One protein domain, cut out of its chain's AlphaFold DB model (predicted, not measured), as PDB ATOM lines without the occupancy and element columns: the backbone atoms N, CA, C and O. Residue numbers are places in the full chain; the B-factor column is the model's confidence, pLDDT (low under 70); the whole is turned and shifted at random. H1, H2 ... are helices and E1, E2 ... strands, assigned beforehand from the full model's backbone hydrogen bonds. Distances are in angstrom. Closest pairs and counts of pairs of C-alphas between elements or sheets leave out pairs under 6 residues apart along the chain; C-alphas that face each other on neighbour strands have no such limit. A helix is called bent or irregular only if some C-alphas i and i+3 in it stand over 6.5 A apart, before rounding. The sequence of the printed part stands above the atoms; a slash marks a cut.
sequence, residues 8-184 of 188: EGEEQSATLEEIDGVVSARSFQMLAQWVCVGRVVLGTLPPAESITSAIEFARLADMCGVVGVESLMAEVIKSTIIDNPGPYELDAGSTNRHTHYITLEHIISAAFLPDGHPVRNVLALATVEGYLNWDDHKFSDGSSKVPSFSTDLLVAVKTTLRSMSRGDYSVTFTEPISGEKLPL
ATOM      1  N   GLU A   8     106.738 -16.448  88.374       91.94
ATOM      2  CA  GLU A   8     105.733 -17.038  87.495       91.94
ATOM      3  C   GLU A   8     105.414 -18.498  87.850       91.94
ATOM      4  O   GLU A   8     104.275 -18.944  87.709       91.94
ATOM      5  N   GLY A   9     106.410 -19.254  88.325       89.06
ATOM      6  CA  GLY A   9     106.232 -20.623  88.813       89.06
ATOM      7  C   GLY A   9     105.541 -20.669  90.175       89.06
ATOM      8  O   GLY A   9     104.701 -21.535  90.402       89.06
ATOM      9  N   GLU A  10     105.833 -19.722  91.064       89.31
ATOM     10  CA  GLU A  10     105.168 -19.628  92.370       89.31
ATOM     11  C   GLU A  10     103.711 -19.165  92.241       89.31
ATOM     12  O   GLU A  10     102.816 -19.739  92.858       89.31
ATOM     13  N   GLU A  11     103.458 -18.163  91.399       92.25
ATOM     14  CA  GLU A  11     102.126 -17.588  91.187       92.25
ATOM     15  C   GLU A  11     101.274 -18.386  90.191       92.25
ATOM     16  O   GLU A  11     100.084 -18.108  90.051       92.25
ATOM     17  N   GLN A  12     101.867 -19.365  89.491       88.50
ATOM     18  CA  GLN A  12     101.232 -20.106  88.389       88.50
ATOM     19  C   GLN A  12     100.587 -19.164  87.357       88.50
ATOM     20  O   GLN A  12      99.537 -19.446  86.781       88.50
ATOM     21  N   SER A  13     101.225 -18.014  87.144       90.44
ATOM     22  CA  SER A  13     100.737 -16.927  86.305       90.44
ATOM     23  C   SER A  13     101.916 -16.230  85.642       90.44
ATOM     24  O   SER A  13     102.989 -16.127  86.224       90.44
ATOM     25  N   ALA A  14     101.726 -15.751  84.417       90.06
ATOM     26  CA  ALA A  14     102.704 -14.931  83.720       90.06
ATOM     27  C   ALA A  14     101.982 -13.849  82.922       90.06
ATOM     28  O   ALA A  14     100.930 -14.102  82.330       90.06
ATOM     29  N   THR A  15     102.564 -12.654  82.891       89.88
ATOM     30  CA  THR A  15     102.070 -11.545  82.076       89.88
ATOM     31  C   THR A  15     102.830 -11.536  80.761       89.88
ATOM     32  O   THR A  15     104.048 -11.378  80.751       89.88
ATOM     33  N   LEU A  16     102.108 -11.701  79.654       88.44
ATOM     34  CA  LEU A  16     102.648 -11.488  78.318       88.44
ATOM     35  C   LEU A  16     102.254 -10.078  77.871       88.44
ATOM     36  O   LEU A  16     101.072  -9.809  77.664       88.44
ATOM     37  N   GLU A  17     103.232  -9.179  77.790       91.25
ATOM     38  CA  GLU A  17     102.996  -7.799  77.360       91.25
ATOM     39  C   GLU A  17     102.617  -7.744  75.877       91.25
ATOM     40  O   GLU A  17     103.124  -8.520  75.065       91.25
ATOM     41  N   GLU A  18     101.719  -6.821  75.530       90.69
ATOM     42  CA  GLU A  18     101.394  -6.549  74.134       90.69
ATOM     43  C   GLU A  18     102.632  -6.004  73.415       90.69
ATOM     44  O   GLU A  18     103.317  -5.098  73.892       90.69
ATOM     45  N   ILE A  19     102.912  -6.573  72.250       90.56
ATOM     46  CA  ILE A  19     104.030  -6.203  71.390       90.56
ATOM     47  C   ILE A  19     103.425  -5.969  70.019       90.56
ATOM     48  O   ILE A  19     102.860  -6.892  69.429       90.56
ATOM     49  N   ASP A  20     103.554  -4.746  69.518       87.44
ATOM     50  CA  ASP A  20     102.957  -4.350  68.246       87.44
ATOM     51  C   ASP A  20     103.371  -5.289  67.097       87.44
ATOM     52  O   ASP A  20     104.553  -5.601  66.892       87.44
ATOM     53  N   GLY A  21     102.369  -5.801  66.382       84.56
ATOM     54  CA  GLY A  21     102.532  -6.775  65.307       84.56
ATOM     55  C   GLY A  21     103.074  -8.153  65.724       84.56
ATOM     56  O   GLY A  21     103.512  -8.900  64.844       84.56
ATOM     57  N   VAL A  22     103.101  -8.496  67.019       89.12
ATOM     58  CA  VAL A  22     103.525  -9.818  67.533       89.12
ATOM     59  C   VAL A  22     102.524 -10.366  68.541       89.12
ATOM     60  O   VAL A  22     101.970 -11.439  68.333       89.12
ATOM     61  N   VAL A  23     102.302  -9.646  69.643       90.31
ATOM     62  CA  VAL A  23     101.438 -10.075  70.744       90.31
ATOM     63  C   VAL A  23     100.200  -9.194  70.772       90.31
ATOM     64  O   VAL A  23     100.235  -8.044  71.198       90.31
ATOM     65  N   SER A  24      99.094  -9.798  70.370       91.69
ATOM     66  CA  SER A  24      97.729  -9.292  70.484       91.69
ATOM     67  C   SER A  24      96.840 -10.337  71.164       91.69
ATOM     68  O   SER A  24      97.120 -11.539  71.094       91.69
ATOM     69  N   ALA A  25      95.715  -9.929  71.760       91.62
ATOM     70  CA  ALA A  25      94.746 -10.877  72.326       91.62
ATOM     71  C   ALA A  25      94.308 -11.954  71.306       91.62
ATOM     72  O   ALA A  25      94.119 -13.118  71.661       91.62
ATOM     73  N   ARG A  26      94.212 -11.581  70.020       92.38
ATOM     74  CA  ARG A  26      93.883 -12.488  68.909       92.38
ATOM     75  C   ARG A  26      94.997 -13.505  68.656       92.38
ATOM     76  O   ARG A  26      94.720 -14.702  68.645       92.38
ATOM     77  N   SER A  27      96.240 -13.054  68.482       92.38
ATOM     78  CA  SER A  27      97.384 -13.958  68.274       92.38
ATOM     79  C   SER A  27      97.555 -14.934  69.450       92.38
ATOM     80  O   SER A  27      97.759 -16.130  69.236       92.38
ATOM     81  N   PHE A  28      97.352 -14.475  70.691       93.25
ATOM     82  CA  PHE A  28      97.385 -15.339  71.871       93.25
ATOM     83  C   PHE A  28      96.240 -16.358  71.875       93.25
ATOM     84  O   PHE A  28      96.449 -17.531  72.186       93.25
ATOM     85  N   GLN A  29      95.030 -15.957  71.476       93.88
ATOM     86  CA  GLN A  29      93.921 -16.895  71.318       93.88
ATOM     87  C   GLN A  29      94.239 -17.970  70.267       93.88
ATOM     88  O   GLN A  29      93.932 -19.142  70.484       93.88
ATOM     89  N   MET A  30      94.877 -17.602  69.151       94.81
ATOM     90  CA  MET A  30      95.337 -18.555  68.131       94.81
ATOM     91  C   MET A  30      96.395 -19.513  68.697       94.81
ATOM     92  O   MET A  30      96.312 -20.718  68.458       94.81
ATOM     93  N   LEU A  31      97.319 -19.012  69.524       94.62
ATOM     94  CA  LEU A  31      98.305 -19.838  70.225       94.62
ATOM     95  C   LEU A  31      97.638 -20.846  71.163       94.62
ATOM     96  O   LEU A  31      97.961 -22.032  71.122       94.62
ATOM     97  N   ALA A  32      96.666 -20.404  71.960       93.56
ATOM     98  CA  ALA A  32      95.913 -21.284  72.845       93.56
ATOM     99  C   ALA A  32      95.151 -22.367  72.061       93.56
ATOM    100  O   ALA A  32      95.158 -23.533  72.454       93.56
ATOM    101  N   GLN A  33      94.530 -22.017  70.927       95.06
ATOM    102  CA  GLN A  33      93.878 -22.999  70.054       95.06
ATOM    103  C   GLN A  33      94.876 -24.026  69.507       95.06
ATOM    104  O   GLN A  33      94.602 -25.228  69.546       95.06
ATOM    105  N   TRP A  34      96.043 -23.571  69.044       95.50
ATOM    106  CA  TRP A  34      97.082 -24.454  68.525       95.50
ATOM    107  C   TRP A  34      97.589 -25.425  69.590       95.50
ATOM    108  O   TRP A  34      97.590 -26.631  69.366       95.50
ATOM    109  N   VAL A  35      97.951 -24.925  70.772       92.81
ATOM    110  CA  VAL A  35      98.506 -25.753  71.853       92.81
ATOM    111  C   VAL A  35      97.472 -26.740  72.403       92.81
ATOM    112  O   VAL A  35      97.813 -27.885  72.691       92.81
ATOM    113  N   CYS A  36      96.207 -26.332  72.528       93.75
ATOM    114  CA  CYS A  36      95.171 -27.178  73.126       93.75
ATOM    115  C   CYS A  36      94.499 -28.138  72.132       93.75
ATOM    116  O   CYS A  36      94.038 -29.203  72.536       93.75
ATOM    117  N   VAL A  37      94.380 -27.758  70.855       93.56
ATOM    118  CA  VAL A  37      93.555 -28.473  69.858       93.56
ATOM    119  C   VAL A  37      94.357 -28.888  68.619       93.56
ATOM    120  O   VAL A  37      93.877 -29.691  67.824       93.56
ATOM    121  N   GLY A  38      95.568 -28.360  68.425       91.38
ATOM    122  CA  GLY A  38      96.397 -28.635  67.247       91.38
ATOM    123  C   GLY A  38      95.878 -27.990  65.960       91.38
ATOM    124  O   GLY A  38      96.202 -28.448  64.868       91.38
ATOM    125  N   ARG A  39      95.021 -26.966  66.063       90.81
ATOM    126  CA  ARG A  39      94.455 -26.247  64.912       90.81
ATOM    127  C   ARG A  39      94.157 -24.796  65.261       90.81
ATOM    128  O   ARG A  39      93.891 -24.493  66.418       90.81
ATOM    129  N   VAL A  40      94.136 -23.933  64.251       92.19
ATOM    130  CA  VAL A  40      93.816 -22.508  64.391       92.19
ATOM    131  C   VAL A  40      92.628 -22.149  63.509       92.19
ATOM    132  O   VAL A  40      92.585 -22.522  62.339       92.19
ATOM    133  N   VAL A  41      91.669 -21.415  64.071       87.62
ATOM    134  CA  VAL A  41      90.509 -20.864  63.364       87.62
ATOM    135  C   VAL A  41      90.530 -19.346  63.520       87.62
ATOM    136  O   VAL A  41      90.306 -18.832  64.614       87.62
ATOM    137  N   LEU A  42      90.788 -18.631  62.420       82.94
ATOM    138  CA  LEU A  42      90.792 -17.161  62.395       82.94
ATOM    139  C   LEU A  42      89.378 -16.556  62.353       82.94
ATOM    140  O   LEU A  42      89.194 -15.390  62.692       82.94
ATOM    141  N   GLY A  43      88.375 -17.346  61.959       84.12
ATOM    142  CA  GLY A  43      87.044 -16.836  61.637       84.12
ATOM    143  C   GLY A  43      87.031 -16.076  60.308       84.12
ATOM    144  O   GLY A  43      87.977 -16.143  59.526       84.12
ATOM    145  N   THR A  44      85.932 -15.376  60.030       88.44
ATOM    146  CA  THR A  44      85.817 -14.523  58.842       88.44
ATOM    147  C   THR A  44      86.419 -13.158  59.151       88.44
ATOM    148  O   THR A  44      85.874 -12.415  59.965       88.44
ATOM    149  N   LEU A  45      87.532 -12.834  58.495       94.00
ATOM    150  CA  LEU A  45      88.209 -11.543  58.597       94.00
ATOM    151  C   LEU A  45      88.294 -10.885  57.216       94.00
ATOM    152  O   LEU A  45      88.355 -11.599  56.210       94.00
ATOM    153  N   PRO A  46      88.343  -9.544  57.143       95.75
ATOM    154  CA  PRO A  46      88.749  -8.858  55.926       95.75
ATOM    155  C   PRO A  46      90.105  -9.386  55.422       95.75
ATOM    156  O   PRO A  46      90.967  -9.707  56.246       95.75
ATOM    157  N   PRO A  47      90.352  -9.451  54.099       96.06
ATOM    158  CA  PRO A  47      91.556 -10.090  53.558       96.06
ATOM    159  C   PRO A  47      92.868  -9.511  54.103       96.06
ATOM    160  O   PRO A  47      93.765 -10.260  54.482       96.06
ATOM    161  N   ALA A  48      92.961  -8.183  54.219       96.19
ATOM    162  CA  ALA A  48      94.128  -7.531  54.810       96.19
ATOM    163  C   ALA A  48      94.339  -7.956  56.275       96.19
ATOM    164  O   ALA A  48      95.437  -8.369  56.632       96.19
ATOM    165  N   GLU A  49      93.279  -7.953  57.092       96.00
ATOM    166  CA  GLU A  49      93.348  -8.372  58.499       96.00
ATOM    167  C   GLU A  49      93.669  -9.861  58.669       96.00
ATOM    168  O   GLU A  49      94.325 -10.238  59.642       96.00
ATOM    169  N   SER A  50      93.217 -10.715  57.745       97.00
ATOM    170  CA  SER A  50      93.576 -12.138  57.709       97.00
ATOM    171  C   SER A  50      95.087 -12.307  57.525       97.00
ATOM    172  O   SER A  50      95.729 -13.019  58.300       97.00
ATOM    173  N   ILE A  51      95.676 -11.578  56.567       97.69
ATOM    174  CA  ILE A  51      97.127 -11.572  56.329       97.69
ATOM    175  C   ILE A  51      97.872 -11.027  57.552       97.69
ATOM    176  O   ILE A  51      98.816 -11.667  58.014       97.69
ATOM    177  N   THR A  52      97.427  -9.899  58.120       97.12
ATOM    178  CA  THR A  52      98.007  -9.338  59.351       97.12
ATOM    179  C   THR A  52      97.995 -10.366  60.483       97.12
ATOM    180  O   THR A  52      99.039 -10.665  61.052       97.12
ATOM    181  N   SER A  53      96.837 -10.975  60.758       96.69
ATOM    182  CA  SER A  53      96.663 -11.930  61.861       96.69
ATOM    183  C   SER A  53      97.525 -13.184  61.679       96.69
ATOM    184  O   SER A  53      98.062 -13.710  62.652       96.69
ATOM    185  N   ALA A  54      97.692 -13.656  60.439       97.38
ATOM    186  CA  ALA A  54      98.566 -14.784  60.132       97.38
ATOM    187  C   ALA A  54     100.050 -14.456  60.376       97.38
ATOM    188  O   ALA A  54     100.780 -15.288  60.919       97.38
ATOM    189  N   ILE A  55     100.496 -13.245  60.019       97.88
ATOM    190  CA  ILE A  55     101.871 -12.787  60.266       97.88
ATOM    191  C   ILE A  55     102.113 -12.592  61.767       97.88
ATOM    192  O   ILE A  55     103.109 -13.100  62.279       97.88
ATOM    193  N   GLU A  56     101.207 -11.918  62.481       96.88
ATOM    194  CA  GLU A  56     101.303 -11.734  63.937       96.88
ATOM    195  C   GLU A  56     101.413 -13.076  64.656       96.88
ATOM    196  O   GLU A  56     102.315 -13.280  65.465       96.88
ATOM    197  N   PHE A  57     100.534 -14.024  64.320       97.12
ATOM    198  CA  PHE A  57     100.562 -15.336  64.948       97.12
ATOM    199  C   PHE A  57     101.842 -16.114  64.627       97.12
ATOM    200  O   PHE A  57     102.398 -16.749  65.522       97.12
ATOM    201  N   ALA A  58     102.350 -16.037  63.393       97.44
ATOM    202  CA  ALA A  58     103.639 -16.635  63.054       97.44
ATOM    203  C   ALA A  58     104.785 -16.031  63.885       97.44
ATOM    204  O   ALA A  58     105.630 -16.772  64.381       97.44
ATOM    205  N   ARG A  59     104.788 -14.707  64.098       96.81
ATOM    206  CA  ARG A  59     105.798 -14.028  64.928       96.81
ATOM    207  C   ARG A  59     105.678 -14.401  66.404       96.81
ATOM    208  O   ARG A  59     106.695 -14.627  67.051       96.81
ATOM    209  N   LEU A  60     104.457 -14.500  66.932       96.19
ATOM    210  CA  LEU A  60     104.221 -14.979  68.295       96.19
ATOM    211  C   LEU A  60     104.717 -16.417  68.472       96.19
ATOM    212  O   LEU A  60     105.385 -16.725  69.455       96.19
ATOM    213  N   ALA A  61     104.393 -17.300  67.528       95.62
ATOM    214  CA  ALA A  61     104.821 -18.688  67.581       95.62
ATOM    215  C   ALA A  61     106.349 -18.808  67.543       95.62
ATOM    216  O   ALA A  61     106.908 -19.509  68.384       95.62
ATOM    217  N   ASP A  62     107.017 -18.063  66.659       95.31
ATOM    218  CA  ASP A  62     108.479 -17.990  66.597       95.31
ATOM    219  C   ASP A  62     109.079 -17.478  67.921       95.31
ATOM    220  O   ASP A  62     109.942 -18.135  68.505       95.31
ATOM    221  N   MET A  63     108.531 -16.389  68.478       93.62
ATOM    222  CA  MET A  63     108.946 -15.842  69.778       93.62
ATOM    223  C   MET A  63     108.813 -16.867  70.916       93.62
ATOM    224  O   MET A  63     109.648 -16.912  71.822       93.62
ATOM    225  N   CYS A  64     107.773 -17.700  70.884       92.44
ATOM    226  CA  CYS A  64     107.534 -18.745  71.877       92.44
ATOM    227  C   CYS A  64     108.244 -20.078  71.568       92.44
ATOM    228  O   CYS A  64     108.130 -21.010  72.367       92.44
ATOM    229  N   GLY A  65     108.953 -20.201  70.440       92.38
ATOM    230  CA  GLY A  65     109.573 -21.455  69.997       92.38
ATOM    231  C   GLY A  65     108.563 -22.548  69.617       92.38
ATOM    232  O   GLY A  65     108.852 -23.739  69.744       92.38
ATOM    233  N   VAL A  66     107.360 -22.158  69.198       93.44
ATOM    234  CA  VAL A  66     106.293 -23.060  68.759       93.44
ATOM    235  C   VAL A  66     106.454 -23.350  67.275       93.44
ATOM    236  O   VAL A  66     106.334 -22.461  66.439       93.44
ATOM    237  N   VAL A  67     106.676 -24.622  66.956       91.12
ATOM    238  CA  VAL A  67     106.888 -25.108  65.587       91.12
ATOM    239  C   VAL A  67     105.614 -25.709  64.988       91.12
ATOM    240  O   VAL A  67     104.702 -26.129  65.706       91.12
ATOM    241  N   GLY A  68     105.569 -25.807  63.660       90.50
ATOM    242  CA  GLY A  68     104.511 -26.480  62.901       90.50
ATOM    243  C   GLY A  68     103.361 -25.571  62.458       90.50
ATOM    244  O   GLY A  68     102.467 -26.029  61.744       90.50
ATOM    245  N   VAL A  69     103.373 -24.293  62.843       94.56
ATOM    246  CA  VAL A  69     102.369 -23.300  62.420       94.56
ATOM    247  C   VAL A  69     102.745 -22.587  61.123       94.56
ATOM    248  O   VAL A  69     101.901 -21.947  60.499       94.56
ATOM    249  N   GLU A  70     104.007 -22.673  60.711       95.31
ATOM    250  CA  GLU A  70     104.606 -21.817  59.692       95.31
ATOM    251  C   GLU A  70     103.955 -22.060  58.329       95.31
ATOM    252  O   GLU A  70     103.504 -21.124  57.666       95.31
ATOM    253  N   SER A  71     103.852 -23.332  57.932       95.62
ATOM    254  CA  SER A  71     103.183 -23.738  56.693       95.62
ATOM    255  C   SER A  71     101.683 -23.458  56.730       95.62
ATOM    256  O   SER A  71     101.118 -23.076  55.710       95.62
ATOM    257  N   LEU A  72     101.043 -23.601  57.896       95.50
ATOM    258  CA  LEU A  72      99.620 -23.310  58.052       95.50
ATOM    259  C   LEU A  72      99.341 -21.818  57.828       95.50
ATOM    260  O   LEU A  72      98.437 -21.474  57.075       95.50
ATOM    261  N   MET A  73     100.127 -20.931  58.442       97.06
ATOM    262  CA  MET A  73      99.958 -19.484  58.271       97.06
ATOM    263  C   MET A  73     100.314 -19.021  56.861       97.06
ATOM    264  O   MET A  73      99.628 -18.161  56.311       97.06
ATOM    265  N   ALA A  74     101.327 -19.626  56.236       97.94
ATOM    266  CA  ALA A  74     101.620 -19.369  54.831       97.94
ATOM    267  C   ALA A  74     100.445 -19.759  53.920       97.94
ATOM    268  O   ALA A  74     100.114 -19.008  53.005       97.94
ATOM    269  N   GLU A  75      99.780 -20.885  54.192       96.69
ATOM    270  CA  GLU A  75      98.618 -21.325  53.418       96.69
ATOM    271  C   GLU A  75      97.390 -20.434  53.643       96.69
ATOM    272  O   GLU A  75      96.679 -20.126  52.689       96.69
ATOM    273  N   VAL A  76      97.171 -19.941  54.869       96.44
ATOM    274  CA  VAL A  76      96.128 -18.937  55.155       96.44
ATOM    275  C   VAL A  76      96.348 -17.678  54.317       96.44
ATOM    276  O   VAL A  76      95.409 -17.186  53.688       96.44
ATOM    277  N   ILE A  77      97.585 -17.174  54.255       98.06
ATOM    278  CA  ILE A  77      97.937 -16.008  53.432       98.06
ATOM    279  C   ILE A  77      97.725 -16.323  51.949       98.06
ATOM    280  O   ILE A  77      97.071 -15.551  51.249       98.06
ATOM    281  N   LYS A  78      98.220 -17.473  51.479       97.88
ATOM    282  CA  LYS A  78      98.084 -17.914  50.087       97.88
ATOM    283  C   LYS A  78      96.620 -17.994  49.652       97.88
ATOM    284  O   LYS A  78      96.257 -17.417  48.633       97.88
ATOM    285  N   SER A  79      95.789 -18.675  50.437       96.56
ATOM    286  CA  SER A  79      94.357 -18.822  50.167       96.56
ATOM    287  C   SER A  79      93.659 -17.463  50.186       96.56
ATOM    288  O   SER A  79      92.916 -17.144  49.266       96.56
ATOM    289  N   THR A  80      93.991 -16.599  51.153       96.75
ATOM    290  CA  THR A  80      93.448 -15.232  51.213       96.75
ATOM    291  C   THR A  80      93.761 -14.439  49.939       96.75
ATOM    292  O   THR A  80      92.889 -13.732  49.436       96.75
ATOM    293  N   ILE A  81      94.980 -14.564  49.401       96.06
ATOM    294  CA  ILE A  81      95.398 -13.918  48.148       96.06
ATOM    295  C   ILE A  81      94.618 -14.468  46.945       96.06
ATOM    296  O   ILE A  81      94.150 -13.689  46.116       96.06
ATOM    297  N   ILE A  82      94.480 -15.793  46.846       95.00
ATOM    298  CA  ILE A  82      93.789 -16.459  45.729       95.00
ATOM    299  C   ILE A  82      92.295 -16.124  45.722       95.00
ATOM    300  O   ILE A  82      91.745 -15.814  44.666       95.00
ATOM    301  N   ASP A  83      91.654 -16.151  46.889       95.06
ATOM    302  CA  ASP A  83      90.209 -15.947  47.032       95.06
ATOM    303  C   ASP A  83      89.795 -14.477  46.869       95.06
ATOM    304  O   ASP A  83      88.620 -14.183  46.647       95.06
ATOM    305  N   ASN A  84      90.745 -13.542  46.973       93.62
ATOM    306  CA  ASN A  84      90.488 -12.103  46.925       93.62
ATOM    307  C   ASN A  84      91.416 -11.406  45.914       93.62
ATOM    308  O   ASN A  84      92.235 -10.565  46.305       93.62
ATOM    309  N   PRO A  85      91.311 -11.747  44.613       90.88
ATOM    310  CA  PRO A  85      92.163 -11.160  43.596       90.88
ATOM    311  C   PRO A  85      91.908  -9.654  43.480       90.88
ATOM    312  O   PRO A  85      90.770  -9.185  43.544       90.88
ATOM    313  N   GLY A  86      92.980  -8.895  43.261       85.94
ATOM    314  CA  GLY A  86      92.887  -7.480  42.919       85.94
ATOM    315  C   GLY A  86      92.070  -7.230  41.645       85.94
ATOM    316  O   GLY A  86      91.969  -8.118  40.790       85.94
ATOM    317  N   PRO A  87      91.509  -6.019  41.482       81.12
ATOM    318  CA  PRO A  87      90.811  -5.650  40.258       81.12
ATOM    319  C   PRO A  87      91.752  -5.747  39.052       81.12
ATOM    320  O   PRO A  87      92.944  -5.447  39.141       81.12
ATOM    321  N   TYR A  88      91.206  -6.166  37.910       68.94
ATOM    322  CA  TYR A  88      91.943  -6.167  36.653       68.94
ATOM    323  C   TYR A  88      91.932  -4.750  36.068       68.94
ATOM    324  O   TYR A  88      90.923  -4.304  35.522       68.94
ATOM    325  N   GLU A  89      93.037  -4.024  36.211       63.81
ATOM    326  CA  GLU A  89      93.170  -2.661  35.694       63.81
ATOM    327  C   GLU A  89      93.721  -2.690  34.261       63.81
ATOM    328  O   GLU A  89      94.928  -2.763  34.040       63.81
ATOM    329  N   LEU A  90      92.815  -2.633  33.277       55.56
ATOM    330  CA  LEU A  90      93.154  -2.589  31.843       55.56
ATOM    331  C   LEU A  90      94.042  -1.387  31.475       55.56
ATOM    332  O   LEU A  90      94.903  -1.516  30.608       55.56
ATOM    333  N   ASP A  91      93.844  -0.243  32.138       50.78
ATOM    334  CA  ASP A  91      94.497   1.029  31.794       50.78
ATOM    335  C   ASP A  91      95.824   1.262  32.529       50.78
ATOM    336  O   ASP A  91      96.658   2.033  32.058       50.78
ATOM    337  N   ALA A  92      96.039   0.613  33.678       52.38
ATOM    338  CA  ALA A  92      97.183   0.906  34.541       52.38
ATOM    339  C   ALA A  92      98.461   0.169  34.137       52.38
ATOM    340  O   ALA A  92      99.515   0.459  34.695       52.38
ATOM    341  N   GLY A  93      98.372  -0.804  33.220       53.16
ATOM    342  CA  GLY A  93      99.504  -1.670  32.914       53.16
ATOM    343  C   GLY A  93     100.124  -2.220  34.201       53.16
ATOM    344  O   GLY A  93     101.315  -2.089  34.411       53.16
ATOM    345  N   SER A  94      99.322  -2.713  35.144       60.19
ATOM    346  CA  SER A  94      99.844  -3.431  36.305       60.19
ATOM    347  C   SER A  94      98.791  -4.397  36.824       60.19
ATOM    348  O   SER A  94      97.612  -4.057  36.940       60.19
ATOM    349  N   THR A  95      99.197  -5.631  37.115       67.12
ATOM    350  CA  THR A  95      98.330  -6.613  37.766       67.12
ATOM    351  C   THR A  95      98.698  -6.672  39.244       67.12
ATOM    352  O   THR A  95      99.604  -7.383  39.663       67.12
ATOM    353  N   ASN A  96      97.945  -5.961  40.085       80.38
ATOM    354  CA  ASN A  96      98.005  -6.149  41.540       80.38
ATOM    355  C   ASN A  96      97.163  -7.358  41.990       80.38
ATOM    356  O   ASN A  96      96.696  -7.398  43.129       80.38
ATOM    357  N   ARG A  97      96.948  -8.343  41.102       85.94
ATOM    358  CA  ARG A  97      96.035  -9.477  41.315       85.94
ATOM    359  C   ARG A  97      96.351 -10.194  42.622       85.94
ATOM    360  O   ARG A  97      95.456 -10.367  43.437       85.94
ATOM    361  N   HIS A  98      97.619 -10.534  42.841       92.00
ATOM    362  CA  HIS A  98      98.058 -11.270  44.028       92.00
ATOM    363  C   HIS A  98      98.559 -10.380  45.170       92.00
ATOM    364  O   HIS A  98      98.837 -10.859  46.266       92.00
ATOM    365  N   THR A  99      98.674  -9.074  44.938       93.06
ATOM    366  CA  THR A  99      99.267  -8.154  45.909       93.06
ATOM    367  C   THR A  99      98.275  -7.142  46.457       93.06
ATOM    368  O   THR A  99      98.645  -6.431  47.381       93.06
ATOM    369  N   HIS A 100      97.032  -7.065  45.965       93.12
ATOM    370  CA  HIS A 100      96.064  -6.008  46.299       93.12
ATOM    371  C   HIS A 100      95.944  -5.730  47.806       93.12
ATOM    372  O   HIS A 100      96.133  -4.591  48.227       93.12
ATOM    373  N   TYR A 101      95.752  -6.777  48.614       95.19
ATOM    374  CA  TYR A 101      95.643  -6.688  50.077       95.19
ATOM    375  C   TYR A 101      96.977  -6.831  50.828       95.19
ATOM    376  O   TYR A 101      97.015  -6.759  52.056       95.19
ATOM    377  N   ILE A 102      98.086  -7.023  50.112       95.44
ATOM    378  CA  ILE A 102      99.429  -6.993  50.693       95.44
ATOM    379  C   ILE A 102      99.878  -5.533  50.785       95.44
ATOM    380  O   ILE A 102      99.807  -4.781  49.808       95.44
ATOM    381  N   THR A 103     100.368  -5.133  51.956       94.00
ATOM    382  CA  THR A 103     100.944  -3.811  52.216       94.00
ATOM    383  C   THR A 103     102.447  -3.931  52.459       94.00
ATOM    384  O   THR A 103     102.974  -5.021  52.692       94.00
ATOM    385  N   LEU A 104     103.156  -2.800  52.431       92.81
ATOM    386  CA  LEU A 104     104.571  -2.778  52.804       92.81
ATOM    387  C   LEU A 104     104.771  -3.173  54.279       92.81
ATOM    388  O   LEU A 104     105.764  -3.814  54.606       92.81
ATOM    389  N   GLU A 105     103.815  -2.859  55.155       94.31
ATOM    390  CA  GLU A 105     103.843  -3.259  56.567       94.31
ATOM    391  C   GLU A 105     103.789  -4.779  56.739       94.31
ATOM    392  O   GLU A 105     104.502  -5.312  57.582       94.31
ATOM    393  N   HIS A 106     103.037  -5.504  55.900       96.25
ATOM    394  CA  HIS A 106     103.067  -6.970  55.901       96.25
ATOM    395  C   HIS A 106     104.465  -7.508  55.577       96.25
ATOM    396  O   HIS A 106     104.948  -8.416  56.250       96.25
ATOM    397  N   ILE A 107     105.142  -6.915  54.588       95.62
ATOM    398  CA  ILE A 107     106.513  -7.287  54.214       95.62
ATOM    399  C   ILE A 107     107.495  -6.968  55.351       95.62
ATOM    400  O   ILE A 107     108.309  -7.815  55.713       95.62
ATOM    401  N   ILE A 108     107.404  -5.772  55.941       94.81
ATOM    402  CA  ILE A 108     108.257  -5.346  57.061       94.81
ATOM    403  C   ILE A 108     108.036  -6.242  58.285       94.81
ATOM    404  O   ILE A 108     109.000  -6.680  58.904       94.81
ATOM    405  N   SER A 109     106.784  -6.551  58.623       95.56
ATOM    406  CA  SER A 109     106.450  -7.409  59.762       95.56
ATOM    407  C   SER A 109     106.964  -8.837  59.547       95.56
ATOM    408  O   SER A 109     107.630  -9.400  60.417       95.56
ATOM    409  N   ALA A 110     106.768  -9.402  58.351       96.69
ATOM    410  CA  ALA A 110     107.275 -10.730  58.015       96.69
ATOM    411  C   ALA A 110     108.811 -10.802  57.970       96.69
ATOM    412  O   ALA A 110     109.370 -11.868  58.211       96.69
ATOM    413  N   ALA A 111     109.509  -9.692  57.714       95.44
ATOM    414  CA  ALA A 111     110.972  -9.643  57.703       95.44
ATOM    415  C   ALA A 111     111.618  -9.936  59.070       95.44
ATOM    416  O   ALA A 111     112.808 -10.239  59.112       95.44
ATOM    417  N   PHE A 112     110.852  -9.866  60.166       95.19
ATOM    418  CA  PHE A 112     111.301 -10.279  61.499       95.19
ATOM    419  C   PHE A 112     111.260 -11.796  61.721       95.19
ATOM    420  O   PHE A 112     111.749 -12.261  62.745       95.19
ATOM    421  N   LEU A 113     110.679 -12.564  60.795       96.88
ATOM    422  CA  LEU A 113     110.700 -14.024  60.846       96.88
ATOM    423  C   LEU A 113     112.045 -14.566  60.329       96.88
ATOM    424  O   LEU A 113     112.679 -13.921  59.482       96.88
ATOM    425  N   PRO A 114     112.461 -15.772  60.759       95.81
ATOM    426  CA  PRO A 114     113.698 -16.400  60.300       95.81
ATOM    427  C   PRO A 114     113.822 -16.508  58.773       95.81
ATOM    428  O   PRO A 114     112.829 -16.568  58.041       95.81
ATOM    429  N   ASP A 115     115.055 -16.568  58.273       94.88
ATOM    430  CA  ASP A 115     115.310 -16.759  56.842       94.88
ATOM    431  C   ASP A 115     114.704 -18.066  56.323       94.88
ATOM    432  O   ASP A 115     114.804 -19.122  56.947       94.88
ATOM    433  N   GLY A 116     114.055 -17.982  55.159       92.00
ATOM    434  CA  GLY A 116     113.350 -19.110  54.551       92.00
ATOM    435  C   GLY A 116     112.006 -19.454  55.200       92.00
ATOM    436  O   GLY A 116     111.388 -20.438  54.786       92.00
ATOM    437  N   HIS A 117     111.523 -18.666  56.170       97.25
ATOM    438  CA  HIS A 117     110.233 -18.909  56.809       97.25
ATOM    439  C   HIS A 117     109.083 -18.918  55.771       97.25
ATOM    440  O   HIS A 117     108.972 -17.985  54.970       97.25
ATOM    441  N   PRO A 118     108.178 -19.919  55.779       97.75
ATOM    442  CA  PRO A 118     107.090 -20.051  54.802       97.75
ATOM    443  C   PRO A 118     106.240 -18.791  54.577       97.75
ATOM    444  O   PRO A 118     105.903 -18.476  53.437       97.75
ATOM    445  N   VAL A 119     105.934 -18.038  55.640       98.12
ATOM    446  CA  VAL A 119     105.203 -16.755  55.557       98.12
ATOM    447  C   VAL A 119     105.967 -15.697  54.746       98.12
ATOM    448  O   VAL A 119     105.361 -14.980  53.955       98.12
ATOM    449  N   ARG A 120     107.297 -15.619  54.877       97.62
ATOM    450  CA  ARG A 120     108.116 -14.725  54.043       97.62
ATOM    451  C   ARG A 120     108.077 -15.167  52.584       97.62
ATOM    452  O   ARG A 120     107.836 -14.357  51.691       97.62
ATOM    453  N   ASN A 121     108.229 -16.472  52.361       97.38
ATOM    454  CA  ASN A 121     108.247 -17.050  51.022       97.38
ATOM    455  C   ASN A 121     106.938 -16.789  50.268       97.38
ATOM    456  O   ASN A 121     106.990 -16.385  49.113       97.38
ATOM    457  N   VAL A 122     105.768 -16.978  50.891       98.19
ATOM    458  CA  VAL A 122     104.485 -16.752  50.200       98.19
ATOM    459  C   VAL A 122     104.288 -15.286  49.807       98.19
ATOM    460  O   VAL A 122     103.826 -15.017  48.701       98.19
ATOM    461  N   LEU A 123     104.707 -14.335  50.650       97.50
ATOM    462  CA  LEU A 123     104.653 -12.910  50.311       97.50
ATOM    463  C   LEU A 123     105.576 -12.585  49.132       97.50
ATOM    464  O   LEU A 123     105.165 -11.873  48.223       97.50
ATOM    465  N   ALA A 124     106.791 -13.141  49.112       96.69
ATOM    466  CA  ALA A 124     107.718 -12.969  47.996       96.69
ATOM    467  C   ALA A 124     107.194 -13.601  46.696       96.69
ATOM    468  O   ALA A 124     107.306 -12.994  45.633       96.69
ATOM    469  N   LEU A 125     106.588 -14.791  46.766       96.88
ATOM    470  CA  LEU A 125     105.975 -15.452  45.610       96.88
ATOM    471  C   LEU A 125     104.842 -14.600  45.026       96.88
ATOM    472  O   LEU A 125     104.809 -14.395  43.817       96.88
ATOM    473  N   ALA A 126     103.985 -14.028  45.874       95.81
ATOM    474  CA  ALA A 126     102.865 -13.192  45.442       95.81
ATOM    475  C   ALA A 126     103.283 -11.936  44.666       95.81
ATOM    476  O   ALA A 126     102.491 -11.406  43.890       95.81
ATOM    477  N   THR A 127     104.515 -11.453  44.841       93.88
ATOM    478  CA  THR A 127     104.999 -10.274  44.118       93.88
ATOM    479  C   THR A 127     105.699 -10.612  42.804       93.88
ATOM    480  O   THR A 127     105.924  -9.707  42.007       93.88
ATOM    481  N   VAL A 128     106.049 -11.880  42.544       94.00
ATOM    482  CA  VAL A 128     106.865 -12.266  41.376       94.00
ATOM    483  C   VAL A 128     106.234 -11.841  40.054       94.00
ATOM    484  O   VAL A 128     106.939 -11.301  39.207       94.00
ATOM    485  N   GLU A 129     104.929 -12.062  39.872       91.00
ATOM    486  CA  GLU A 129     104.220 -11.646  38.653       91.00
ATOM    487  C   GLU A 129     104.395 -10.144  38.398       91.00
ATOM    488  O   GLU A 129     104.723  -9.738  37.284       91.00
ATOM    489  N   GLY A 130     104.231  -9.342  39.454       88.94
ATOM    490  CA  GLY A 130     104.393  -7.896  39.415       88.94
ATOM    491  C   GLY A 130     105.796  -7.486  38.975       88.94
ATOM    492  O   GLY A 130     105.935  -6.721  38.031       88.94
ATOM    493  N   TYR A 131     106.827  -8.053  39.605       89.56
ATOM    494  CA  TYR A 131     108.231  -7.742  39.303       89.56
ATOM    495  C   TYR A 131     108.723  -8.264  37.950       89.56
ATOM    496  O   TYR A 131     109.690  -7.733  37.415       89.56
ATOM    497  N   LEU A 132     108.127  -9.333  37.414       89.06
ATOM    498  CA  LEU A 132     108.516  -9.860  36.104       89.06
ATOM    499  C   LEU A 132     107.924  -9.057  34.947       89.06
ATOM    500  O   LEU A 132     108.546  -8.993  33.889       89.06
ATOM    501  N   ASN A 133     106.723  -8.509  35.129       86.12
ATOM    502  CA  ASN A 133     105.968  -7.881  34.049       86.12
ATOM    503  C   ASN A 133     105.999  -6.347  34.090       86.12
ATOM    504  O   ASN A 133     105.654  -5.726  33.089       86.12
ATOM    505  N   TRP A 134     106.373  -5.740  35.222       81.75
ATOM    506  CA  TRP A 134     106.225  -4.302  35.439       81.75
ATOM    507  C   TRP A 134     107.426  -3.701  36.170       81.75
ATOM    508  O   TRP A 134     107.787  -4.146  37.260       81.75
ATOM    509  N   ASP A 135     107.999  -2.643  35.592       78.81
ATOM    510  CA  ASP A 135     109.134  -1.923  36.182       78.81
ATOM    511  C   ASP A 135     108.717  -1.166  37.463       78.81
ATOM    512  O   ASP A 135     109.384  -1.236  38.500       78.81
ATOM    513  N   ASP A 136     107.535  -0.544  37.432       80.62
ATOM    514  CA  ASP A 136     106.989   0.283  38.516       80.62
ATOM    515  C   ASP A 136     106.009  -0.492  39.418       80.62
ATOM    516  O   ASP A 136     104.935  -0.012  39.789       80.62
ATOM    517  N   HIS A 137     106.351  -1.730  39.787       86.06
ATOM    518  CA  HIS A 137     105.552  -2.485  40.752       86.06
ATOM    519  C   HIS A 137     105.436  -1.729  42.093       86.06
ATOM    520  O   HIS A 137     106.393  -1.128  42.576       86.06
ATOM    521  N   LYS A 138     104.278  -1.804  42.767       86.44
ATOM    522  CA  LYS A 138     103.991  -0.999  43.975       86.44
ATOM    523  C   LYS A 138     104.954  -1.203  45.153       86.44
ATOM    524  O   LYS A 138     104.964  -0.409  46.091       86.44
ATOM    525  N   PHE A 139     105.735  -2.282  45.140       88.88
ATOM    526  CA  PHE A 139     106.772  -2.540  46.137       88.88
ATOM    527  C   PHE A 139     108.191  -2.250  45.643       88.88
ATOM    528  O   PHE A 139     109.116  -2.411  46.434       88.88
ATOM    529  N   SER A 140     108.397  -1.794  44.404       83.50
ATOM    530  CA  SER A 140     109.723  -1.485  43.850       83.50
ATOM    531  C   SER A 140     110.504  -0.544  44.777       83.50
ATOM    532  O   SER A 140     111.571  -0.920  45.266       83.50
ATOM    533  N   ASP A 141     109.913   0.582  45.186       76.81
ATOM    534  CA  ASP A 141     110.549   1.527  46.118       76.81
ATOM    535  C   ASP A 141     110.741   0.960  47.534       76.81
ATOM    536  O   ASP A 141     111.737   1.234  48.210       76.81
ATOM    537  N   GLY A 142     109.773   0.172  48.008       69.06
ATOM    538  CA  GLY A 142     109.757  -0.385  49.363       69.06
ATOM    539  C   GLY A 142     110.708  -1.567  49.555       69.06
ATOM    540  O   GLY A 142     111.283  -1.724  50.627       69.06
ATOM    541  N   SER A 143     110.922  -2.371  48.513       68.44
ATOM    542  CA  SER A 143     111.746  -3.584  48.556       68.44
ATOM    543  C   SER A 143     113.215  -3.294  48.846       68.44
ATOM    544  O   SER A 143     113.840  -4.017  49.620       68.44
ATOM    545  N   SER A 144     113.727  -2.164  48.344       67.69
ATOM    546  CA  SER A 144     115.074  -1.671  48.659       67.69
ATOM    547  C   SER A 144     115.285  -1.390  50.155       67.69
ATOM    548  O   SER A 144     116.413  -1.441  50.644       67.69
ATOM    549  N   LYS A 145     114.202  -1.131  50.901       82.75
ATOM    550  CA  LYS A 145     114.228  -0.809  52.334       82.75
ATOM    551  C   LYS A 145     114.173  -2.052  53.224       82.75
ATOM    552  O   LYS A 145     114.395  -1.933  54.426       82.75
ATOM    553  N   VAL A 146     113.900  -3.230  52.655       91.69
ATOM    554  CA  VAL A 146     113.799  -4.503  53.382       91.69
ATOM    555  C   VAL A 146     114.728  -5.538  52.722       91.69
ATOM    556  O   VAL A 146     114.297  -6.303  51.854       91.69
ATOM    557  N   PRO A 147     116.025  -5.581  53.096       92.12
ATOM    558  CA  PRO A 147     117.018  -6.438  52.433       92.12
ATOM    559  C   PRO A 147     116.700  -7.941  52.477       92.12
ATOM    560  O   PRO A 147     116.966  -8.666  51.516       92.12
ATOM    561  N   SER A 148     116.104  -8.416  53.574       93.50
ATOM    562  CA  SER A 148     115.672  -9.811  53.719       93.50
ATOM    563  C   SER A 148     114.588 -10.168  52.699       93.50
ATOM    564  O   SER A 148     114.722 -11.160  51.988       93.50
ATOM    565  N   PHE A 149     113.594  -9.296  52.517       93.69
ATOM    566  CA  PHE A 149     112.563  -9.469  51.493       93.69
ATOM    567  C   PHE A 149     113.143  -9.462  50.075       93.69
ATOM    568  O   PHE A 149     112.747 -10.276  49.248       93.69
ATOM    569  N   SER A 150     114.119  -8.594  49.789       92.12
ATOM    570  CA  SER A 150     114.816  -8.609  48.493       92.12
ATOM    571  C   SER A 150     115.488  -9.959  48.223       92.12
ATOM    572  O   SER A 150     115.463 -10.458  47.099       92.12
ATOM    573  N   THR A 151     116.054 -10.586  49.257       94.00
ATOM    574  CA  THR A 151     116.648 -11.926  49.151       94.00
ATOM    575  C   THR A 151     115.582 -12.979  48.849       94.00
ATOM    576  O   THR A 151     115.748 -13.764  47.912       94.00
ATOM    577  N   ASP A 152     114.464 -12.957  49.580       95.88
ATOM    578  CA  ASP A 152     113.340 -13.877  49.371       95.88
ATOM    579  C   ASP A 152     112.757 -13.729  47.954       95.88
ATOM    580  O   ASP A 152     112.524 -14.719  47.256       95.88
ATOM    581  N   LEU A 153     112.606 -12.486  47.481       95.06
ATOM    582  CA  LEU A 153     112.147 -12.159  46.134       95.06
ATOM    583  C   LEU A 153     113.093 -12.705  45.062       95.06
ATOM    584  O   LEU A 153     112.634 -13.328  44.108       95.06
ATOM    585  N   LEU A 154     114.409 -12.528  45.206       94.62
ATOM    586  CA  LEU A 154     115.379 -13.062  44.243       94.62
ATOM    587  C   LEU A 154     115.313 -14.592  44.156       94.62
ATOM    588  O   LEU A 154     115.415 -15.158  43.063       94.62
ATOM    589  N   VAL A 155     115.111 -15.273  45.288       96.31
ATOM    590  CA  VAL A 155     114.908 -16.729  45.323       96.31
ATOM    591  C   VAL A 155     113.601 -17.116  44.623       96.31
ATOM    592  O   VAL A 155     113.599 -18.042  43.802       96.31
ATOM    593  N   ALA A 156     112.510 -16.399  44.894       96.75
ATOM    594  CA  ALA A 156     111.200 -16.627  44.285       96.75
ATOM    595  C   ALA A 156     111.223 -16.397  42.761       96.75
ATOM    596  O   ALA A 156     110.776 -17.254  41.990       96.75
ATOM    597  N   VAL A 157     111.836 -15.301  42.308       95.69
ATOM    598  CA  VAL A 157     112.041 -14.980  40.889       95.69
ATOM    599  C   VAL A 157     112.891 -16.055  40.227       95.69
ATOM    600  O   VAL A 157     112.462 -16.644  39.239       95.69
ATOM    601  N   LYS A 158     114.056 -16.401  40.789       96.69
ATOM    602  CA  LYS A 158     114.928 -17.455  40.240       96.69
ATOM    603  C   LYS A 158     114.195 -18.787  40.082       96.69
ATOM    604  O   LYS A 158     114.412 -19.495  39.100       96.69
ATOM    605  N   THR A 159     113.348 -19.137  41.045       96.06
ATOM    606  CA  THR A 159     112.532 -20.355  40.991       96.06
ATOM    607  C   THR A 159     111.496 -20.269  39.874       96.06
ATOM    608  O   THR A 159     111.375 -21.202  39.083       96.06
ATOM    609  N   THR A 160     110.830 -19.126  39.736       96.19
ATOM    610  CA  THR A 160     109.818 -18.886  38.700       96.19
ATOM    611  C   THR A 160     110.418 -18.873  37.294       96.19
ATOM    612  O   THR A 160     109.864 -19.497  36.390       96.19
ATOM    613  N   LEU A 161     111.603 -18.281  37.109       95.12
ATOM    614  CA  LEU A 161     112.333 -18.286  35.835       95.12
ATOM    615  C   LEU A 161     112.625 -19.708  35.329       95.12
ATOM    616  O   LEU A 161     112.659 -19.935  34.125       95.12
ATOM    617  N   ARG A 162     112.789 -20.697  36.220       95.88
ATOM    618  CA  ARG A 162     112.979 -22.105  35.815       95.88
ATOM    619  C   ARG A 162     111.731 -22.729  35.196       95.88
ATOM    620  O   ARG A 162     111.855 -23.721  34.486       95.88
ATOM    621  N   SER A 163     110.551 -22.175  35.468       95.06
ATOM    622  CA  SER A 163     109.292 -22.607  34.852       95.06
ATOM    623  C   SER A 163     109.053 -21.973  33.479       95.06
ATOM    624  O   SER A 163     108.064 -22.305  32.820       95.06
ATOM    625  N   MET A 164     109.928 -21.053  33.051       94.50
ATOM    626  CA  MET A 164     109.749 -20.360  31.786       94.50
ATOM    627  C   MET A 164     109.841 -21.320  30.612       94.50
ATOM    628  O   MET A 164     110.747 -22.147  30.507       94.50
ATOM    629  N   SER A 165     108.901 -21.164  29.693       93.25
ATOM    630  CA  SER A 165     108.852 -21.939  28.465       93.25
ATOM    631  C   SER A 165     108.485 -21.040  27.295       93.25
ATOM    632  O   SER A 165     107.664 -20.127  27.412       93.25
ATOM    633  N   ARG A 166     109.129 -21.286  26.155       88.69
ATOM    634  CA  ARG A 166     108.810 -20.612  24.902       88.69
ATOM    635  C   ARG A 166     107.641 -21.342  24.249       88.69
ATOM    636  O   ARG A 166     107.799 -22.491  23.847       88.69
ATOM    637  N   GLY A 167     106.492 -20.679  24.177       77.44
ATOM    638  CA  GLY A 167     105.374 -21.104  23.341       77.44
ATOM    639  C   GLY A 167     105.527 -20.601  21.905       77.44
ATOM    640  O   GLY A 167     106.525 -19.966  21.555       77.44
ATOM    641  N   ASP A 168     104.505 -20.847  21.086       79.06
ATOM    642  CA  ASP A 168     104.511 -20.484  19.663       79.06
ATOM    643  C   ASP A 168     104.566 -18.963  19.432       79.06
ATOM    644  O   ASP A 168     105.183 -18.502  18.471       79.06
ATOM    645  N   TYR A 169     103.971 -18.176  20.336       80.94
ATOM    646  CA  TYR A 169     103.801 -16.724  20.168       80.94
ATOM    647  C   TYR A 169     104.363 -15.874  21.315       80.94
ATOM    648  O   TYR A 169     104.500 -14.663  21.161       80.94
ATOM    649  N   SER A 170     104.700 -16.472  22.461       87.31
ATOM    650  CA  SER A 170     105.209 -15.746  23.629       87.31
ATOM    651  C   SER A 170     106.040 -16.638  24.553       87.31
ATOM    652  O   SER A 170     105.966 -17.870  24.511       87.31
ATOM    653  N   VAL A 171     106.854 -16.006  25.400       91.75
ATOM    654  CA  VAL A 171     107.437 -16.668  26.572       91.75
ATOM    655  C   VAL A 171     106.376 -16.679  27.666       91.75
ATOM    656  O   VAL A 171     105.728 -15.666  27.907       91.75
ATOM    657  N   THR A 172     106.191 -17.824  28.315       93.31
ATOM    658  CA  THR A 172     105.267 -17.985  29.445       93.31
ATOM    659  C   THR A 172     106.020 -18.464  30.672       93.31
ATOM    660  O   THR A 172     107.057 -19.113  30.538       93.31
ATOM    661  N   PHE A 173     105.497 -18.179  31.859       94.06
ATOM    662  CA  PHE A 173     105.966 -18.722  33.132       94.06
ATOM    663  C   PHE A 173     104.782 -19.263  33.937       94.06
ATOM    664  O   PHE A 173     103.632 -18.925  33.670       94.06
ATOM    665  N   THR A 174     105.062 -20.138  34.901       95.31
ATOM    666  CA  THR A 174     104.057 -20.595  35.870       95.31
ATOM    667  C   THR A 174     104.021 -19.599  37.020       95.31
ATOM    668  O   THR A 174     105.027 -19.424  37.704       95.31
ATOM    669  N   GLU A 175     102.890 -18.929  37.211       92.81
ATOM    670  CA  GLU A 175     102.689 -17.983  38.300       92.81
ATOM    671  C   GLU A 175     102.748 -18.738  39.641       92.81
ATOM    672  O   GLU A 175     102.054 -19.745  39.814       92.81
ATOM    673  N   PRO A 176     103.628 -18.330  40.569       94.44
ATOM    674  CA  PRO A 176     103.980 -19.149  41.723       94.44
ATOM    675  C   PRO A 176     102.882 -19.319  42.784       94.44
ATOM    676  O   PRO A 176     102.966 -20.268  43.568       94.44
ATOM    677  N   ILE A 177     101.880 -18.439  42.855       94.75
ATOM    678  CA  ILE A 177     100.790 -18.557  43.833       94.75
ATOM    679  C   ILE A 177      99.675 -19.466  43.313       94.75
ATOM    680  O   ILE A 177      99.316 -20.453  43.963       94.75
ATOM    681  N   SER A 178      99.145 -19.143  42.141       92.31
ATOM    682  CA  SER A 178      97.992 -19.783  41.505       92.31
ATOM    683  C   SER A 178      98.357 -21.033  40.700       92.31
ATOM    684  O   SER A 178      97.517 -21.910  40.505       92.31
ATOM    685  N   GLY A 179      99.602 -21.140  40.226       92.81
ATOM    686  CA  GLY A 179     100.031 -22.182  39.292       92.81
ATOM    687  C   GLY A 179      99.554 -21.958  37.851       92.81
ATOM    688  O   GLY A 179      99.763 -22.822  36.996       92.81
ATOM    689  N   GLU A 180      98.912 -20.824  37.561       91.50
ATOM    690  CA  GLU A 180      98.468 -20.474  36.213       91.50
ATOM    691  C   GLU A 180      99.666 -20.216  35.287       91.50
ATOM    692  O   GLU A 180     100.702 -19.704  35.703       91.50
ATOM    693  N   LYS A 181      99.537 -20.542  33.996       91.62
ATOM    694  CA  LYS A 181     100.545 -20.156  33.001       91.62
ATOM    695  C   LYS A 181     100.247 -18.756  32.486       91.62
ATOM    696  O   LYS A 181      99.248 -18.566  31.796       91.62
ATOM    697  N   LEU A 182     101.133 -17.810  32.770       89.31
ATOM    698  CA  LEU A 182     100.996 -16.419  32.351       89.31
ATOM    699  C   LEU A 182     102.025 -16.064  31.271       89.31
ATOM    700  O   LEU A 182     103.155 -16.562  31.308       89.31
ATOM    701  N   PRO A 183     101.663 -15.221  30.289       89.31
ATOM    702  CA  PRO A 183     102.635 -14.658  29.365       89.31
ATOM    703  C   PRO A 183     103.563 -13.690  30.106       89.31
ATOM    704  O   PRO A 183     103.116 -12.918  30.952       89.31
ATOM    705  N   LEU A 184     104.843 -13.701  29.745       88.25
ATOM    706  CA  LEU A 184     105.773 -12.649  30.126       88.25
ATOM    707  C   LEU A 184     105.463 -11.410  29.277       88.25
ATOM    708  O   LEU A 184     105.649 -11.426  28.057       88.25
TER     709      LEU A 184
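AT A GLANCE: This is residues 8 to 184 of the 188 residues of an uncharacterized protein of Pseudogymnoascus sp. VKM F-4520 (FW-2644) (UniProt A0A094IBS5). Two helical hairpins, H3 with H4 and H5 with H6, form the core of an elongated helical body; H2 packs steeply on H3 toward one end, H8 crosses H6 nearer the other, and the small strand hairpin of E1 and E2 makes that far end. Residues 8 to 15, of which 8 to 11 belong to H1, stick out beyond the H2 end as an arm. The printed part has 177 residues with eight named helices and then two named strands, an antiparallel sheet in the order E1 - E2; the class is mostly helix. The whole is compact, with a radius of gyration of the C-alphas of 18.0 A; its spans are 72 by 31 by 28 A, and 57 by 30 by 29 A without the arm.

HOW THE PARTS SIT: E1, residues 171 to 174, and E2, residues 181 to 183, form an antiparallel hairpin at 147 degrees, with N 173 and O 182 within hydrogen-bond range at 2.9 A. H8, residues 147 to 161, comes closest to E1 at the C-alphas of Thr 160 and Thr 174, 6.6 A apart. H8 touches H6, residues 118 to 133, at a steep tilt of 64 degrees, with the C-alphas of Ala 124 and Leu 153 closest at 4.9 A. H6 is irregular, with C-alphas 126 and 129 7.1 A apart, and has a kink of 34 degrees near residue 127. H6 touches H4, residues 70 to 83, closest at the C-alphas of Val 119 and Ala 74, 4.5 A. With residues 119 to 123 alone H6 touches H5, residues 104 to 110, its hairpin partner, closest at the C-alphas of Arg 120 and Ala 110, 5.7 A; their shallow tilt of 34 degrees is only just short of steep. H3, residues 47 to 63, forms a hairpin with H4, at a shallow tilt of 6 degrees, opposite ways, the C-alphas of Ala 54 and Met 73 closest at 5.2 A. H3 also touches H5, closest at the C-alphas of Ile 55 and Ala 110, 6.2 A. H2, residues 25 to 37, touches H3 with residues 26 to 31 alone, at a steep tilt of 65 degrees, closest at the C-alphas of Ser 27 and Phe 57, 4.8 A. H7, residues 140 to 143, is close but not clearly touching H8, closest at the C-alphas of Ser 143 and Ser 150, 5.9 A. H1 and H2 are apart. Every O i to N i+4 pair is within hydrogen-bond range in H2, H3, H4, H5 and H8, against 9 of 12 in H6; H1 and H7 are too short for such a pair.

IN THESE COORDINATES: H1 begins at C-alpha 8, (105.733, -17.038, 87.495). H3 is 24.5 A long, H6 24.1 A, H8 20.9 A, H4 20.1 A and H2 17.8 A. E1 is 10.6 A long, and E2 ends at C-alpha 183, (102.635, -14.658, 29.365).

THE WHOLE: The farthest C-alphas, those of Glu 10 and Asp 168, are 72.7 A apart. The printed part has no cut; the links H1 to H2 and H4 to H5 are long. The mean pLDDT of the printed part is 90.6, and residues 88 to 95 and 142 to 144 are under 70.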